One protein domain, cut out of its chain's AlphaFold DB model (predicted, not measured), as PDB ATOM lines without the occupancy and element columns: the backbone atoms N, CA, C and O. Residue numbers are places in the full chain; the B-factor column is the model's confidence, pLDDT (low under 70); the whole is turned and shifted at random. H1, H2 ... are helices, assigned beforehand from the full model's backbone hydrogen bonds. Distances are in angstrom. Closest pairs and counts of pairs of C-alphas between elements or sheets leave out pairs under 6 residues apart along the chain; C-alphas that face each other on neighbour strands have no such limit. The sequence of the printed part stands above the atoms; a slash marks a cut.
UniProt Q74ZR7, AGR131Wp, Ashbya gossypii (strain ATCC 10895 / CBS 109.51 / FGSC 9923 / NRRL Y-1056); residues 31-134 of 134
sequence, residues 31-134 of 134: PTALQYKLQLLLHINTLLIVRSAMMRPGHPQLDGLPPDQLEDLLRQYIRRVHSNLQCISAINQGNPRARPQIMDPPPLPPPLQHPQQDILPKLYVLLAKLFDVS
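This is residues 31 to 134 of the 134 residues of the protein "AGR131Wp" of Ashbya gossypii (strain ATCC 10895 / CBS 109.51 / FGSC 9923 / NRRL Y-1056) (UniProt Q74ZR7). Two long helices, H2 and H1, lie side by side in a helical hairpin, and the shorter H3 packs on H1 along residues 37 to 47 of it, away from H2. Seen along the long axis, the three helices make a triangle with H1 at one corner, and between H2 and H3 the long stretch of residues 93 to 119 folds back along the body before it loops round into H3. The printed part has 104 residues with three named helices, in the order H1, H2, H3, and no named strand; the class is all helix. The whole is compact, with a radius of gyration of the C-alphas of 14.9 A, and elongated, with spans of 46 by 26 by 17 A.

The longest helix, H2, holds residues 67 to 92 and measures 37.6 A from first to last C-alpha; it begins at C-alpha 67, at (15.740, -15.588, 7.255). H1 holds residues 31 to 54 and measures 35.1 A, beginning at C-alpha 31, at (56.761, -0.057, 2.465). H3 holds residues 120 to 132 and measures 18.4 A; it ends at C-alpha 132, at (47.246, -8.724, -9.104).

H2 and H1 touch, with 15 pairs of C-alphas within 8 A. Their closest C-alphas are those of Val 81 and Asn 45, 5.3 A apart. The two form a helical hairpin, at a shallow tilt of 20 degrees, opposite ways, with centres 11.8 A apart. H1 also touches H3, with its residues 37 to 47 alone; the closest C-alphas are those of Ile 44 and Leu 120, 7.1 A apart. H1 and H3 run opposite ways at a shallow tilt of 29 degrees, with centres 11.3 A apart. H2 and H3 are apart. In H1, H2 and H3 every O i to N i+4 pair is within hydrogen-bond range.

The two C-alphas farthest apart are those of Pro 31 and Gly 64, at 46.9 A, while the first and last printed C-alphas, those of Pro 31 and Ser 134, are 13.0 A apart. The printed part has no cut and ends at residue 134, the chain's last residue. Both links are long: 12 residues, 55 to 66, between H1 and H2, and 27 residues, 93 to 119, between H2 and H3. The mean pLDDT of the printed part is 85.9. The model's confidence is under 70 at 15 residues, namely residue 31, residues 57 to 58, residue 61, residues 109 to 117 and residues 133 to 134.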
ATOM      1  N   PRO A  31      57.428  -0.124   1.162       63.25
ATOM      2  CA  PRO A  31      56.761  -0.057   2.465       63.25
ATOM      3  C   PRO A  31      55.359   0.559   2.372       63.25
ATOM      4  O   PRO A  31      54.426   0.102   3.031       63.25
ATOM      5  N   THR A  32      55.199   1.565   1.515       78.50
ATOM      6  CA  THR A  32      53.969   2.343   1.334       78.50
ATOM      7  C   THR A  32      52.896   1.518   0.632       78.50
ATOM      8  O   THR A  32      51.734   1.530   1.035       78.50
ATOM      9  N   ALA A  33      53.288   0.725  -0.370       84.38
ATOM     10  CA  ALA A  33      52.375  -0.172  -1.073       84.38
ATOM     11  C   ALA A  33      51.814  -1.263  -0.146       84.38
ATOM     12  O   ALA A  33      50.613  -1.533  -0.166       84.38
ATOM     13  N   LEU A  34      52.663  -1.861   0.698       89.81
ATOM     14  CA  LEU A  34      52.254  -2.889   1.659       89.81
ATOM     15  C   LEU A  34      51.314  -2.320   2.727       89.81
ATOM     16  O   LEU A  34      50.260  -2.901   2.989       89.81
ATOM     17  N   GLN A  35      51.648  -1.156   3.288       91.38
ATOM     18  CA  GLN A  35      50.774  -0.451   4.229       91.38
ATOM     19  C   GLN A  35      49.409  -0.142   3.611       91.38
ATOM     20  O   GLN A  35      48.384  -0.363   4.255       91.38
ATOM     21  N   TYR A  36      49.378   0.284   2.348       93.12
ATOM     22  CA  TYR A  36      48.129   0.530   1.640       93.12
ATOM     23  C   TYR A  36      47.290  -0.746   1.465       93.12
ATOM     24  O   TYR A  36      46.075  -0.711   1.673       93.12
ATOM     25  N   LYS A  37      47.914  -1.902   1.175       93.62
ATOM     26  CA  LYS A  37      47.204  -3.198   1.125       93.62
ATOM     27  C   LYS A  37      46.536  -3.524   2.457       93.62
ATOM     28  O   LYS A  37      45.365  -3.901   2.486       93.62
ATOM     29  N   LEU A  38      47.275  -3.361   3.556       95.81
ATOM     30  CA  LEU A  38      46.776  -3.623   4.905       95.81
ATOM     31  C   LEU A  38      45.621  -2.682   5.266       95.81
ATOM     32  O   LEU A  38      44.589  -3.140   5.756       95.81
ATOM     33  N   GLN A  39      45.757  -1.387   4.969       95.94
ATOM     34  CA  GLN A  39      44.699  -0.398   5.185       95.94
ATOM     35  C   GLN A  39      43.427  -0.740   4.405       95.94
ATOM     36  O   GLN A  39      42.335  -0.685   4.968       95.94
ATOM     37  N   LEU A  40      43.557  -1.142   3.137       96.19
ATOM     38  CA  LEU A  40      42.416  -1.530   2.311       96.19
ATOM     39  C   LEU A  40      41.699  -2.769   2.870       96.19
ATOM     40  O   LEU A  40      40.473  -2.754   2.994       96.19
ATOM     41  N   LEU A  41      42.441  -3.814   3.255       97.44
ATOM     42  CA  LEU A  41      41.872  -5.025   3.865       97.44
ATOM     43  C   LEU A  41      41.123  -4.712   5.170       97.44
ATOM     44  O   LEU A  41      40.011  -5.202   5.383       97.44
ATOM     45  N   LEU A  42      41.703  -3.867   6.028       97.81
ATOM     46  CA  LEU A  42      41.071  -3.432   7.274       97.81
ATOM     47  C   LEU A  42      39.809  -2.605   7.012       97.81
ATOM     48  O   LEU A  42      38.784  -2.841   7.649       97.81
ATOM     49  N   HIS A  43      39.849  -1.689   6.044       96.50
ATOM     50  CA  HIS A  43      38.693  -0.874   5.685       96.50
ATOM     51  C   HIS A  43      37.523  -1.726   5.169       96.50
ATOM     52  O   HIS A  43      36.382  -1.543   5.598       96.50
ATOM     53  N   ILE A  44      37.806  -2.714   4.311       96.69
ATOM     54  CA  ILE A  44      36.807  -3.687   3.850       96.69
ATOM     55  C   ILE A  44      36.219  -4.453   5.044       96.69
ATOM     56  O   ILE A  44      34.996  -4.576   5.138       96.69
ATOM     57  N   ASN A  45      37.048  -4.910   5.991       97.62
ATOM     58  CA  ASN A  45      36.563  -5.589   7.197       97.62
ATOM     59  C   ASN A  45      35.614  -4.708   8.015       97.62
ATOM     60  O   ASN A  45      34.555  -5.183   8.422       97.62
ATOM     61  N   THR A  46      35.941  -3.428   8.215       96.56
ATOM     62  CA  THR A  46      35.062  -2.485   8.921       96.56
ATOM     63  C   THR A  46      33.693  -2.385   8.253       96.56
ATOM     64  O   THR A  46      32.673  -2.485   8.933       96.56
ATOM     65  N   LEU A  47      33.644  -2.243   6.925       93.31
ATOM     66  CA  LEU A  47      32.379  -2.141   6.193       93.31
ATOM     67  C   LEU A  47      31.547  -3.427   6.276       93.31
ATOM     68  O   LEU A  47      30.333  -3.356   6.469       93.31
ATOM     69  N   LEU A  48      32.187  -4.595   6.164       93.00
ATOM     70  CA  LEU A  48      31.517  -5.891   6.309       93.00
ATOM     71  C   LEU A  48      30.921  -6.061   7.713       93.00
ATOM     72  O   LEU A  48      29.774  -6.489   7.841       93.00
ATOM     73  N   ILE A  49      31.661  -5.671   8.754       93.75
ATOM     74  CA  ILE A  49      31.202  -5.740  10.147       93.75
ATOM     75  C   ILE A  49      30.012  -4.799  10.365       93.75
ATOM     76  O   ILE A  49      28.976  -5.236  10.867       93.75
ATOM     77  N   VAL A  50      30.112  -3.536   9.934       89.94
ATOM     78  CA  VAL A  50      29.018  -2.556  10.061       89.94
ATOM     79  C   VAL A  50      27.756  -3.057   9.358       89.94
ATOM     80  O   VAL A  50      26.673  -3.006   9.939       89.94
ATOM     81  N   ARG A  51      27.877  -3.627   8.152       86.06
ATOM     82  CA  ARG A  51      26.725  -4.223   7.454       86.06
ATOM     83  C   ARG A  51      26.128  -5.391   8.198       86.06
ATOM     84  O   ARG A  51      24.912  -5.448   8.334       86.06
ATOM     85  N   SER A  52      26.965  -6.302   8.689       87.75
ATOM     86  CA  SER A  52      26.476  -7.445   9.456       87.75
ATOM     87  C   SER A  52      25.728  -7.001  10.717       87.75
ATOM     88  O   SER A  52      24.715  -7.590  11.070       87.75
ATOM     89  N   ALA A  53      26.157  -5.901  11.347       86.06
ATOM     90  CA  ALA A  53      25.480  -5.325  12.503       86.06
ATOM     91  C   ALA A  53      24.148  -4.638  12.156       86.06
ATOM     92  O   ALA A  53      23.238  -4.662  12.983       86.06
ATOM     93  N   MET A  54      24.030  -4.040  10.964       80.81
ATOM     94  CA  MET A  54      22.785  -3.437  10.459       80.81
ATOM     95  C   MET A  54      21.776  -4.504   9.999       80.81
ATOM     96  O   MET A  54      20.571  -4.266   9.988       80.81
ATOM     97  N   MET A  55      22.263  -5.698   9.662       78.50
ATOM     98  CA  MET A  55      21.487  -6.856   9.224       78.50
ATOM     99  C   MET A  55      20.836  -7.615  10.390       78.50
ATOM    100  O   MET A  55      21.081  -8.802  10.598       78.50
ATOM    101  N   ARG A  56      20.015  -6.915  11.180       73.88
ATOM    102  CA  ARG A  56      19.266  -7.495  12.303       73.88
ATOM    103  C   ARG A  56      17.791  -7.701  11.947       73.88
ATOM    104  O   ARG A  56      17.234  -6.878  11.217       73.88
ATOM    105  N   PRO A  57      17.140  -8.746  12.493       67.94
ATOM    106  CA  PRO A  57      15.697  -8.922  12.362       67.94
ATOM    107  C   PRO A  57      14.949  -7.645  12.775       67.94
ATOM    108  O   PRO A  57      15.243  -7.078  13.827       67.94
ATOM    109  N   GLY A  58      14.014  -7.186  11.940       66.31
ATOM    110  CA  GLY A  58      13.237  -5.959  12.171       66.31
ATOM    111  C   GLY A  58      13.818  -4.680  11.557       66.31
ATOM    112  O   GLY A  58      13.260  -3.605  11.765       66.31
ATOM    113  N   HIS A  59      14.918  -4.758  10.800       73.44
ATOM    114  CA  HIS A  59      15.393  -3.617  10.018       73.44
ATOM    115  C   HIS A  59      14.524  -3.434   8.754       73.44
ATOM    116  O   HIS A  59      14.397  -4.384   7.983       73.44
ATOM    117  N   PRO A  60      13.998  -2.227   8.463       71.44
ATOM    118  CA  PRO A  60      13.043  -2.000   7.365       71.44
ATOM    119  C   PRO A  60      13.614  -2.316   5.976       71.44
ATOM    120  O   PRO A  60      12.896  -2.680   5.056       71.44
ATOM    121  N   GLN A  61      14.937  -2.223   5.813       67.44
ATOM    122  CA  GLN A  61      15.609  -2.606   4.563       67.44
ATOM    123  C   GLN A  61      15.738  -4.127   4.357       67.44
ATOM    124  O   GLN A  61      16.247  -4.557   3.326       67.44
ATOM    125  N   LEU A  62      15.349  -4.939   5.340       73.88
ATOM    126  CA  LEU A  62      15.358  -6.402   5.264       73.88
ATOM    127  C   LEU A  62      13.942  -6.975   5.164       73.88
ATOM    128  O   LEU A  62      13.799  -8.195   5.098       73.88
ATOM    129  N   ASP A  63      12.910  -6.122   5.142       72.62
ATOM    130  CA  ASP A  63      11.533  -6.566   4.955       72.62
ATOM    131  C   ASP A  63      11.404  -7.316   3.624       72.62
ATOM    132  O   ASP A  63      11.772  -6.822   2.556       72.62
ATOM    133  N   GLY A  64      10.918  -8.555   3.704       74.88
ATOM    134  CA  GLY A  64      10.783  -9.456   2.560       74.88
ATOM    135  C   GLY A  64      12.012 -10.317   2.246       74.88
ATOM    136  O   GLY A  64      11.929 -11.146   1.342       74.88
ATOM    137  N   LEU A  65      13.127 -10.186   2.977       81.12
ATOM    138  CA  LEU A  65      14.257 -11.110   2.850       81.12
ATOM    139  C   LEU A  65      14.020 -12.364   3.717       81.12
ATOM    140  O   LEU A  65      13.833 -12.231   4.928       81.12
ATOM    141  N   PRO A  66      14.051 -13.585   3.148       84.56
ATOM    142  CA  PRO A  66      13.924 -14.810   3.933       84.56
ATOM    143  C   PRO A  66      15.042 -14.931   4.983       84.56
ATOM    144  O   PRO A  66      16.190 -14.583   4.685       84.56
ATOM    145  N   PRO A  67      14.752 -15.466   6.182       83.69
ATOM    146  CA  PRO A  67      15.740 -15.588   7.255       83.69
ATOM    147  C   PRO A  67      16.956 -16.431   6.845       83.69
ATOM    148  O   PRO A  67      18.083 -16.058   7.165       83.69
ATOM    149  N   ASP A  68      16.754 -17.490   6.059       86.25
ATOM    150  CA  ASP A  68      17.845 -18.343   5.565       86.25
ATOM    151  C   ASP A  68      18.800 -17.569   4.642       86.25
ATOM    152  O   ASP A  68      20.022 -17.674   4.753       86.25
ATOM    153  N   GLN A  69      18.256 -16.705   3.773       86.25
ATOM    154  CA  GLN A  69      19.071 -15.861   2.891       86.25
ATOM    155  C   GLN A  69      19.866 -14.815   3.678       86.25
ATOM    156  O   GLN A  69      20.996 -14.484   3.308       86.25
ATOM    157  N   LEU A  70      19.288 -14.291   4.762       86.38
ATOM    158  CA  LEU A  70      19.980 -13.378   5.663       86.38
ATOM    159  C   LEU A  70      21.149 -14.081   6.365       86.38
ATOM    160  O   LEU A  70      22.254 -13.535   6.402       86.38
ATOM    161  N   GLU A  71      20.934 -15.291   6.885       88.88
ATOM    162  CA  GLU A  71      21.989 -16.075   7.532       88.88
ATOM    163  C   GLU A  71      23.128 -16.402   6.554       88.88
ATOM    164  O   GLU A  71      24.308 -16.206   6.872       88.88
ATOM    165  N   ASP A  72      22.792 -16.826   5.334       89.75
ATOM    166  CA  ASP A  72      23.770 -17.101   4.284       89.75
ATOM    167  C   ASP A  72      24.604 -15.867   3.933       89.75
ATOM    168  O   ASP A  72      25.825 -15.959   3.743       89.75
ATOM    169  N   LEU A  73      23.976 -14.694   3.877       88.38
ATOM    170  CA  LEU A  73      24.657 -13.436   3.604       88.38
ATOM    171  C   LEU A  73      25.598 -13.029   4.747       88.38
ATOM    172  O   LEU A  73      26.752 -12.663   4.501       88.38
ATOM    173  N   LEU A  74      25.155 -13.160   5.999       90.06
ATOM    174  CA  LEU A  74      25.996 -12.921   7.176       90.06
ATOM    175  C   LEU A  74      27.213 -13.852   7.181       90.06
ATOM    176  O   LEU A  74      28.350 -13.404   7.361       90.06
ATOM    177  N   ARG A  75      27.002 -15.139   6.888       92.50
ATOM    178  CA  ARG A  75      28.073 -16.134   6.768       92.50
ATOM    179  C   ARG A  75      29.073 -15.752   5.678       92.50
ATOM    180  O   ARG A  75      30.283 -15.904   5.856       92.50
ATOM    181  N   GLN A  76      28.595 -15.216   4.558       92.62
ATOM    182  CA  GLN A  76      29.444 -14.720   3.477       92.62
ATOM    183  C   GLN A  76      30.297 -13.510   3.868       92.62
ATOM    184  O   GLN A  76      31.455 -13.437   3.441       92.62
ATOM    185  N   TYR A  77      29.766 -12.578   4.661       93.38
ATOM    186  CA  TYR A  77      30.541 -11.454   5.194       93.38
ATOM    187  C   TYR A  77      31.617 -11.934   6.166       93.38
ATOM    188  O   TYR A  77      32.777 -11.549   6.029       93.38
ATOM    189  N   ILE A  78      31.266 -12.841   7.081       94.88
ATOM    190  CA  ILE A  78      32.205 -13.414   8.056       94.88
ATOM    191  C   ILE A  78      33.359 -14.135   7.347       94.88
ATOM    192  O   ILE A  78      34.523 -13.898   7.674       94.88
ATOM    193  N   ARG A  79      33.073 -14.959   6.327       96.19
ATOM    194  CA  ARG A  79      34.118 -15.643   5.540       96.19
ATOM    195  C   ARG A  79      35.101 -14.666   4.890       96.19
ATOM    196  O   ARG A  79      36.303 -14.922   4.886       96.19
ATOM    197  N   ARG A  80      34.610 -13.538   4.368       96.62
ATOM    198  CA  ARG A  80      35.448 -12.487   3.764       96.62
ATOM    199  C   ARG A  80      36.317 -11.782   4.799       96.62
ATOM    200  O   ARG A  80      37.512 -11.627   4.562       96.62
ATOM    201  N   VAL A  81      35.753 -11.445   5.962       97.25
ATOM    202  CA  VAL A  81      36.522 -10.887   7.085       97.25
ATOM    203  C   VAL A  81      37.648 -11.838   7.484       97.25
ATOM    204  O   VAL A  81      38.799 -11.423   7.592       97.25
ATOM    205  N   HIS A  82      37.342 -13.127   7.626       97.75
ATOM    206  CA  HIS A  82      38.331 -14.140   7.974       97.75
ATOM    207  C   HIS A  82      39.443 -14.262   6.920       97.75
ATOM    208  O   HIS A  82      40.619 -14.199   7.265       97.75
ATOM    209  N   SER A  83      39.083 -14.351   5.634       97.62
ATOM    210  CA  SER A  83      40.038 -14.366   4.514       97.62
ATOM    211  C   SER A  83      40.979 -13.152   4.540       97.62
ATOM    212  O   SER A  83      42.193 -13.290   4.384       97.62
ATOM    213  N   ASN A  84      40.441 -11.955   4.783       97.75
ATOM    214  CA  ASN A  84      41.237 -10.732   4.867       97.75
ATOM    215  C   ASN A  84      42.194 -10.752   6.068       97.75
ATOM    216  O   ASN A  84      43.359 -10.388   5.929       97.75
ATOM    217  N   LEU A  85      41.731 -11.207   7.239       98.31
ATOM    218  CA  LEU A  85      42.566 -11.328   8.440       98.31
ATOM    219  C   LEU A  85      43.679 -12.368   8.273       98.31
ATOM    220  O   LEU A  85      44.810 -12.121   8.693       98.31
ATOM    221  N   GLN A  86      43.400 -13.496   7.617       97.75
ATOM    222  CA  GLN A  86      44.423 -14.485   7.268       97.75
ATOM    223  C   GLN A  86      45.493 -13.885   6.353       97.75
ATOM    224  O   GLN A  86      46.683 -14.079   6.595       97.75
ATOM    225  N   CYS A  87      45.086 -13.103   5.349       97.19
ATOM    226  CA  CYS A  87      46.022 -12.397   4.480       97.19
ATOM    227  C   CYS A  87      46.882 -11.394   5.262       97.19
ATOM    228  O   CYS A  87      48.097 -11.376   5.089       97.19
ATOM    229  N   ILE A  88      46.281 -10.591   6.148       97.44
ATOM    230  CA  ILE A  88      47.012  -9.650   7.016       97.44
ATOM    231  C   ILE A  88      48.037 -10.398   7.875       97.44
ATOM    232  O   ILE A  88      49.190  -9.981   7.960       97.44
ATOM    233  N   SER A  89      47.633 -11.516   8.484       97.62
ATOM    234  CA  SER A  89      48.519 -12.345   9.302       97.62
ATOM    235  C   SER A  89      49.715 -12.855   8.495       97.62
ATOM    236  O   SER A  89      50.856 -12.675   8.913       97.62
ATOM    237  N   ALA A  90      49.478 -13.397   7.296       96.19
ATOM    238  CA  ALA A  90      50.542 -13.873   6.416       96.19
ATOM    239  C   ALA A  90      51.503 -12.745   5.990       96.19
ATOM    240  O   ALA A  90      52.719 -12.942   5.997       96.19
ATOM    241  N   ILE A  91      50.982 -11.551   5.682       94.81
ATOM    242  CA  ILE A  91      51.806 -10.369   5.380       94.81
ATOM    243  C   ILE A  91      52.688 -10.007   6.582       94.81
ATOM    244  O   ILE A  91      53.896  -9.842   6.426       94.81
ATOM    245  N   ASN A  92      52.109  -9.944   7.783       93.88
ATOM    246  CA  ASN A  92      52.833  -9.608   9.013       93.88
ATOM    247  C   ASN A  92      53.870 -10.670   9.410       93.88
ATOM    248  O   ASN A  92      54.860 -10.343  10.058       93.88
ATOM    249  N   GLN A  93      53.677 -11.924   8.996       95.81
ATOM    250  CA  GLN A  93      54.642 -13.017   9.163       95.81
ATOM    251  C   GLN A  93      55.771 -13.001   8.116       95.81
ATOM    252  O   GLN A  93      56.613 -13.895   8.109       95.81
ATOM    253  N   GLY A  94      55.810 -11.998   7.232       92.00
ATOM    254  CA  GLY A  94      56.874 -11.834   6.242       92.00
ATOM    255  C   GLY A  94      56.553 -12.396   4.857       92.00
ATOM    256  O   GLY A  94      57.464 -12.512   4.040       92.00
ATOM    257  N   ASN A  95      55.289 -12.716   4.554       92.88
ATOM    258  CA  ASN A  95      54.851 -13.059   3.199       92.88
ATOM    259  C   ASN A  95      54.169 -11.857   2.505       92.88
ATOM    260  O   ASN A  95      52.937 -11.782   2.472       92.88
ATOM    261  N   PRO A  96      54.926 -10.926   1.889       87.19
ATOM    262  CA  PRO A  96      54.360  -9.740   1.237       87.19
ATOM    263  C   PRO A  96      53.533 -10.062  -0.020       87.19
ATOM    264  O   PRO A  96      52.820  -9.196  -0.524       87.19
ATOM    265  N   ARG A  97      53.631 -11.296  -0.533       89.38
ATOM    266  CA  ARG A  97      52.882 -11.790  -1.698       89.38
ATOM    267  C   ARG A  97      51.600 -12.526  -1.318       89.38
ATOM    268  O   ARG A  97      50.910 -13.017  -2.208       89.38
ATOM    269  N   ALA A  98      51.283 -12.632  -0.027       92.81
ATOM    270  CA  ALA A  98      50.028 -13.222   0.407       92.81
ATOM    271  C   ALA A  98      48.845 -12.478  -0.225       92.81
ATOM    272  O   ALA A  98      48.864 -11.253  -0.372       92.81
ATOM    273  N   ARG A  99      47.820 -13.237  -0.612       93.56
ATOM    274  CA  ARG A  99      46.597 -12.713  -1.222       93.56
ATOM    275  C   ARG A  99      45.385 -13.216  -0.436       93.56
ATOM    276  O   ARG A  99      45.410 -14.359   0.031       93.56
ATOM    277  N   PRO A 100      44.335 -12.397  -0.268       93.25
ATOM    278  CA  PRO A 100      43.089 -12.868   0.317       93.25
ATOM    279  C   PRO A 100      42.473 -13.944  -0.587       93.25
ATOM    280  O   PRO A 100      42.490 -13.821  -1.808       93.25
ATOM    281  N   GLN A 101      41.918 -14.997   0.015       93.62
ATOM    282  CA  GLN A 101      41.288 -16.100  -0.720       93.62
ATOM    283  C   GLN A 101      40.003 -15.674  -1.439       93.62
ATOM    284  O   GLN A 101      39.637 -16.268  -2.447       93.62
ATOM    285  N   ILE A 102      39.308 -14.662  -0.914       92.62
ATOM    286  CA  ILE A 102      38.061 -14.145  -1.478       92.62
ATOM    287  C   ILE A 102      38.295 -12.718  -1.964       92.62
ATOM    288  O   ILE A 102      38.396 -11.791  -1.158       92.62
ATOM    289  N   MET A 103      38.360 -12.553  -3.284       89.06
ATOM    290  CA  MET A 103      38.580 -11.261  -3.946       89.06
ATOM    291  C   MET A 103      37.323 -10.710  -4.624       89.06
ATOM    292  O   MET A 103      37.327  -9.573  -5.090       89.06
ATOM    293  N   ASP A 104      36.238 -11.482  -4.631       88.94
ATOM    294  CA  ASP A 104      34.963 -11.062  -5.194       88.94
ATOM    295  C   ASP A 104      34.112 -10.302  -4.169       88.94
ATOM    296  O   ASP A 104      34.024 -10.706  -2.991       88.94
ATOM    297  N   PRO A 105      33.412  -9.239  -4.606       86.81
ATOM    298  CA  PRO A 105      32.482  -8.531  -3.745       86.81
ATOM    299  C   PRO A 105      31.398  -9.485  -3.233       86.81
ATOM    300  O   PRO A 105      31.045 -10.460  -3.906       86.81
ATOM    301  N   PRO A 106      30.869  -9.265  -2.019       85.44
ATOM    302  CA  PRO A 106      29.732 -10.043  -1.572       85.44
ATOM    303  C   PRO A 106      28.480  -9.719  -2.403       85.44
ATOM    304  O   PRO A 106      28.344  -8.592  -2.887       85.44
ATOM    305  N   PRO A 107      27.553 -10.680  -2.550       80.94
ATOM    306  CA  PRO A 107      26.283 -10.434  -3.207       80.94
ATOM    307  C   PRO A 107      25.490  -9.393  -2.415       80.94
ATOM    308  O   PRO A 107      25.423  -9.439  -1.186       80.94
ATOM    309  N   LEU A 108      24.888  -8.448  -3.130       75.69
ATOM    310  CA  LEU A 108      23.949  -7.498  -2.548       75.69
ATOM    311  C   LEU A 108      22.562  -8.135  -2.552       75.69
ATOM    312  O   LEU A 108      22.096  -8.518  -3.632       75.69
ATOM    313  N   PRO A 109      21.889  -8.263  -1.395       69.06
ATOM    314  CA  PRO A 109      20.531  -8.768  -1.392       69.06
ATOM    315  C   PRO A 109      19.640  -7.771  -2.152       69.06
ATOM    316  O   PRO A 109      19.890  -6.563  -2.079       69.06
ATOM    317  N   PRO A 110      18.610  -8.248  -2.873       64.00
ATOM    318  CA  PRO A 110      17.767  -7.420  -3.739       64.00
ATOM    319  C   PRO A 110      17.265  -6.103  -3.111       64.00
ATOM    320  O   PRO A 110      17.368  -5.072  -3.775       64.00
ATOM    321  N   PRO A 111      16.818  -6.066  -1.834       63.16
ATOM    322  CA  PRO A 111      16.329  -4.829  -1.215       63.16
ATOM    323  C   PRO A 111      17.432  -3.781  -0.972       63.16
ATOM    324  O   PRO A 111      17.152  -2.593  -0.816       63.16
ATOM    325  N   LEU A 112      18.700  -4.207  -0.940       64.62
ATOM    326  CA  LEU A 112      19.866  -3.361  -0.672       64.62
ATOM    327  C   LEU A 112      20.619  -2.943  -1.938       64.62
ATOM    328  O   LEU A 112      21.674  -2.321  -1.840       64.62
ATOM    329  N   GLN A 113      20.095  -3.237  -3.129       63.19
ATOM    330  CA  GLN A 113      20.758  -2.938  -4.402       63.19
ATOM    331  C   GLN A 113      20.789  -1.446  -4.780       63.19
ATOM    332  O   GLN A 113      20.979  -1.143  -5.951       63.19
ATOM    333  N   HIS A 114      20.643  -0.497  -3.847       58.78
ATOM    334  CA  HIS A 114      20.734   0.936  -4.157       58.78
ATOM    335  C   HIS A 114      22.166   1.300  -4.612       58.78
ATOM    336  O   HIS A 114      23.054   1.483  -3.772       58.78
ATOM    337  N   PRO A 115      22.434   1.448  -5.929       54.25
ATOM    338  CA  PRO A 115      23.800   1.421  -6.463       54.25
ATOM    339  C   PRO A 115      24.601   2.688  -6.144       54.25
ATOM    340  O   PRO A 115      25.824   2.703  -6.266       54.25
ATOM    341  N   GLN A 116      23.923   3.774  -5.762       52.94
ATOM    342  CA  GLN A 116      24.547   5.081  -5.562       52.94
ATOM    343  C   GLN A 116      25.260   5.241  -4.214       52.94
ATOM    344  O   GLN A 116      26.101   6.129  -4.101       52.94
ATOM    345  N   GLN A 117      24.979   4.403  -3.212       62.12
ATOM    346  CA  GLN A 117      25.561   4.558  -1.869       62.12
ATOM    347  C   GLN A 117      26.588   3.482  -1.509       62.12
ATOM    348  O   GLN A 117      27.301   3.617  -0.515       62.12
ATOM    349  N   ASP A 118      26.710   2.429  -2.318       76.69
ATOM    350  CA  ASP A 118      27.570   1.307  -1.978       76.69
ATOM    351  C   ASP A 118      28.998   1.447  -2.547       76.69
ATOM    352  O   ASP A 118      29.254   1.265  -3.741       76.69
ATOM    353  N   ILE A 119      29.958   1.743  -1.665       88.12
ATOM    354  CA  ILE A 119      31.391   1.801  -1.991       88.12
ATOM    355  C   ILE A 119      32.080   0.425  -2.009       88.12
ATOM    356  O   ILE A 119      33.134   0.275  -2.627       88.12
ATOM    357  N   LEU A 120      31.505  -0.597  -1.370       89.69
ATOM    358  CA  LEU A 120      32.149  -1.891  -1.145       89.69
ATOM    359  C   LEU A 120      32.539  -2.599  -2.459       89.69
ATOM    360  O   LEU A 120      33.696  -3.010  -2.557       89.69
ATOM    361  N   PRO A 121      31.691  -2.672  -3.508       89.81
ATOM    362  CA  PRO A 121      32.098  -3.241  -4.793       89.81
ATOM    363  C   PRO A 121      33.313  -2.539  -5.410       89.81
ATOM    364  O   PRO A 121      34.214  -3.197  -5.929       89.81
ATOM    365  N   LYS A 122      33.388  -1.205  -5.306       91.06
ATOM    366  CA  LYS A 122      34.527  -0.424  -5.819       91.06
ATOM    367  C   LYS A 122      35.816  -0.758  -5.065       91.06
ATOM    368  O   LYS A 122      36.874  -0.850  -5.685       91.06
ATOM    369  N   LEU A 123      35.728  -0.986  -3.754       94.06
ATOM    370  CA  LEU A 123      36.870  -1.408  -2.939       94.06
ATOM    371  C   LEU A 123      37.352  -2.813  -3.304       94.06
ATOM    372  O   LEU A 123      38.557  -3.033  -3.321       94.06
ATOM    373  N   TYR A 124      36.456  -3.738  -3.655       93.88
ATOM    374  CA  TYR A 124      36.841  -5.069  -4.143       93.88
ATOM    375  C   TYR A 124      37.514  -5.022  -5.522       93.88
ATOM    376  O   TYR A 124      38.510  -5.707  -5.740       93.88
ATOM    377  N   VAL A 125      37.062  -4.146  -6.427       92.38
ATOM    378  CA  VAL A 125      37.772  -3.896  -7.698       92.38
ATOM    379  C   VAL A 125      39.176  -3.343  -7.445       92.38
ATOM    380  O   VAL A 125      40.134  -3.746  -8.106       92.38
ATOM    381  N   LEU A 126      39.316  -2.422  -6.490       92.75
ATOM    382  CA  LEU A 126      40.622  -1.903  -6.091       92.75
ATOM    383  C   LEU A 126      41.493  -2.999  -5.465       92.75
ATOM    384  O   LEU A 126      42.667  -3.096  -5.809       92.75
ATOM    385  N   LEU A 127      40.917  -3.841  -4.603       93.81
ATOM    386  CA  LEU A 127      41.587  -4.979  -3.978       93.81
ATOM    387  C   LEU A 127      42.156  -5.927  -5.040       93.81
ATOM    388  O   LEU A 127      43.341  -6.239  -4.990       93.81
ATOM    389  N   ALA A 128      41.353  -6.314  -6.035       92.44
ATOM    390  CA  ALA A 128      41.797  -7.139  -7.159       92.44
ATOM    391  C   ALA A 128      43.031  -6.544  -7.847       92.44
ATOM    392  O   ALA A 128      44.092  -7.165  -7.883       92.44
ATOM    393  N   LYS A 129      42.943  -5.278  -8.268       90.19
ATOM    394  CA  LYS A 129      44.047  -4.577  -8.941       90.19
ATOM    395  C   LYS A 129      45.307  -4.477  -8.079       90.19
ATOM    396  O   LYS A 129      46.414  -4.629  -8.583       90.19
ATOM    397  N   LEU A 130      45.152  -4.213  -6.784       89.25
ATOM    398  CA  LEU A 130      46.274  -4.030  -5.865       89.25
ATOM    399  C   LEU A 130      47.054  -5.325  -5.610       89.25
ATOM    400  O   LEU A 130      48.258  -5.300  -5.339       89.25
ATOM    401  N   PHE A 131      46.355  -6.454  -5.623       88.56
ATOM    402  CA  PHE A 131      46.946  -7.759  -5.363       88.56
ATOM    403  C   PHE A 131      47.369  -8.477  -6.646       88.56
ATOM    404  O   PHE A 131      48.293  -9.274  -6.559       88.56
ATOM    405  N   ASP A 132      46.811  -8.155  -7.818       82.94
ATOM    406  CA  ASP A 132      47.246  -8.724  -9.104       82.94
ATOM    407  C   ASP A 132      48.605  -8.205  -9.587       82.94
ATOM    408  O   ASP A 132      49.368  -8.956 -10.188       82.94
ATOM    409  N   VAL A 133      48.935  -6.943  -9.302       62.81
ATOM    410  CA  VAL A 133      50.135  -6.258  -9.824       62.81
ATOM    411  C   VAL A 133      51.404  -6.555  -8.990       62.81
ATOM    412  O   VAL A 133      52.448  -5.947  -9.210       62.81
ATOM    413  N   SER A 134      51.361  -7.465  -8.006       52.53
ATOM    414  CA  SER A 134      52.470  -7.726  -7.056       52.53
ATOM    415  C   SER A 134      52.860  -9.191  -6.899       52.53
ATOM    416  O   SER A 134      51.946 -10.051  -6.911       52.53
TER     417      SER A 134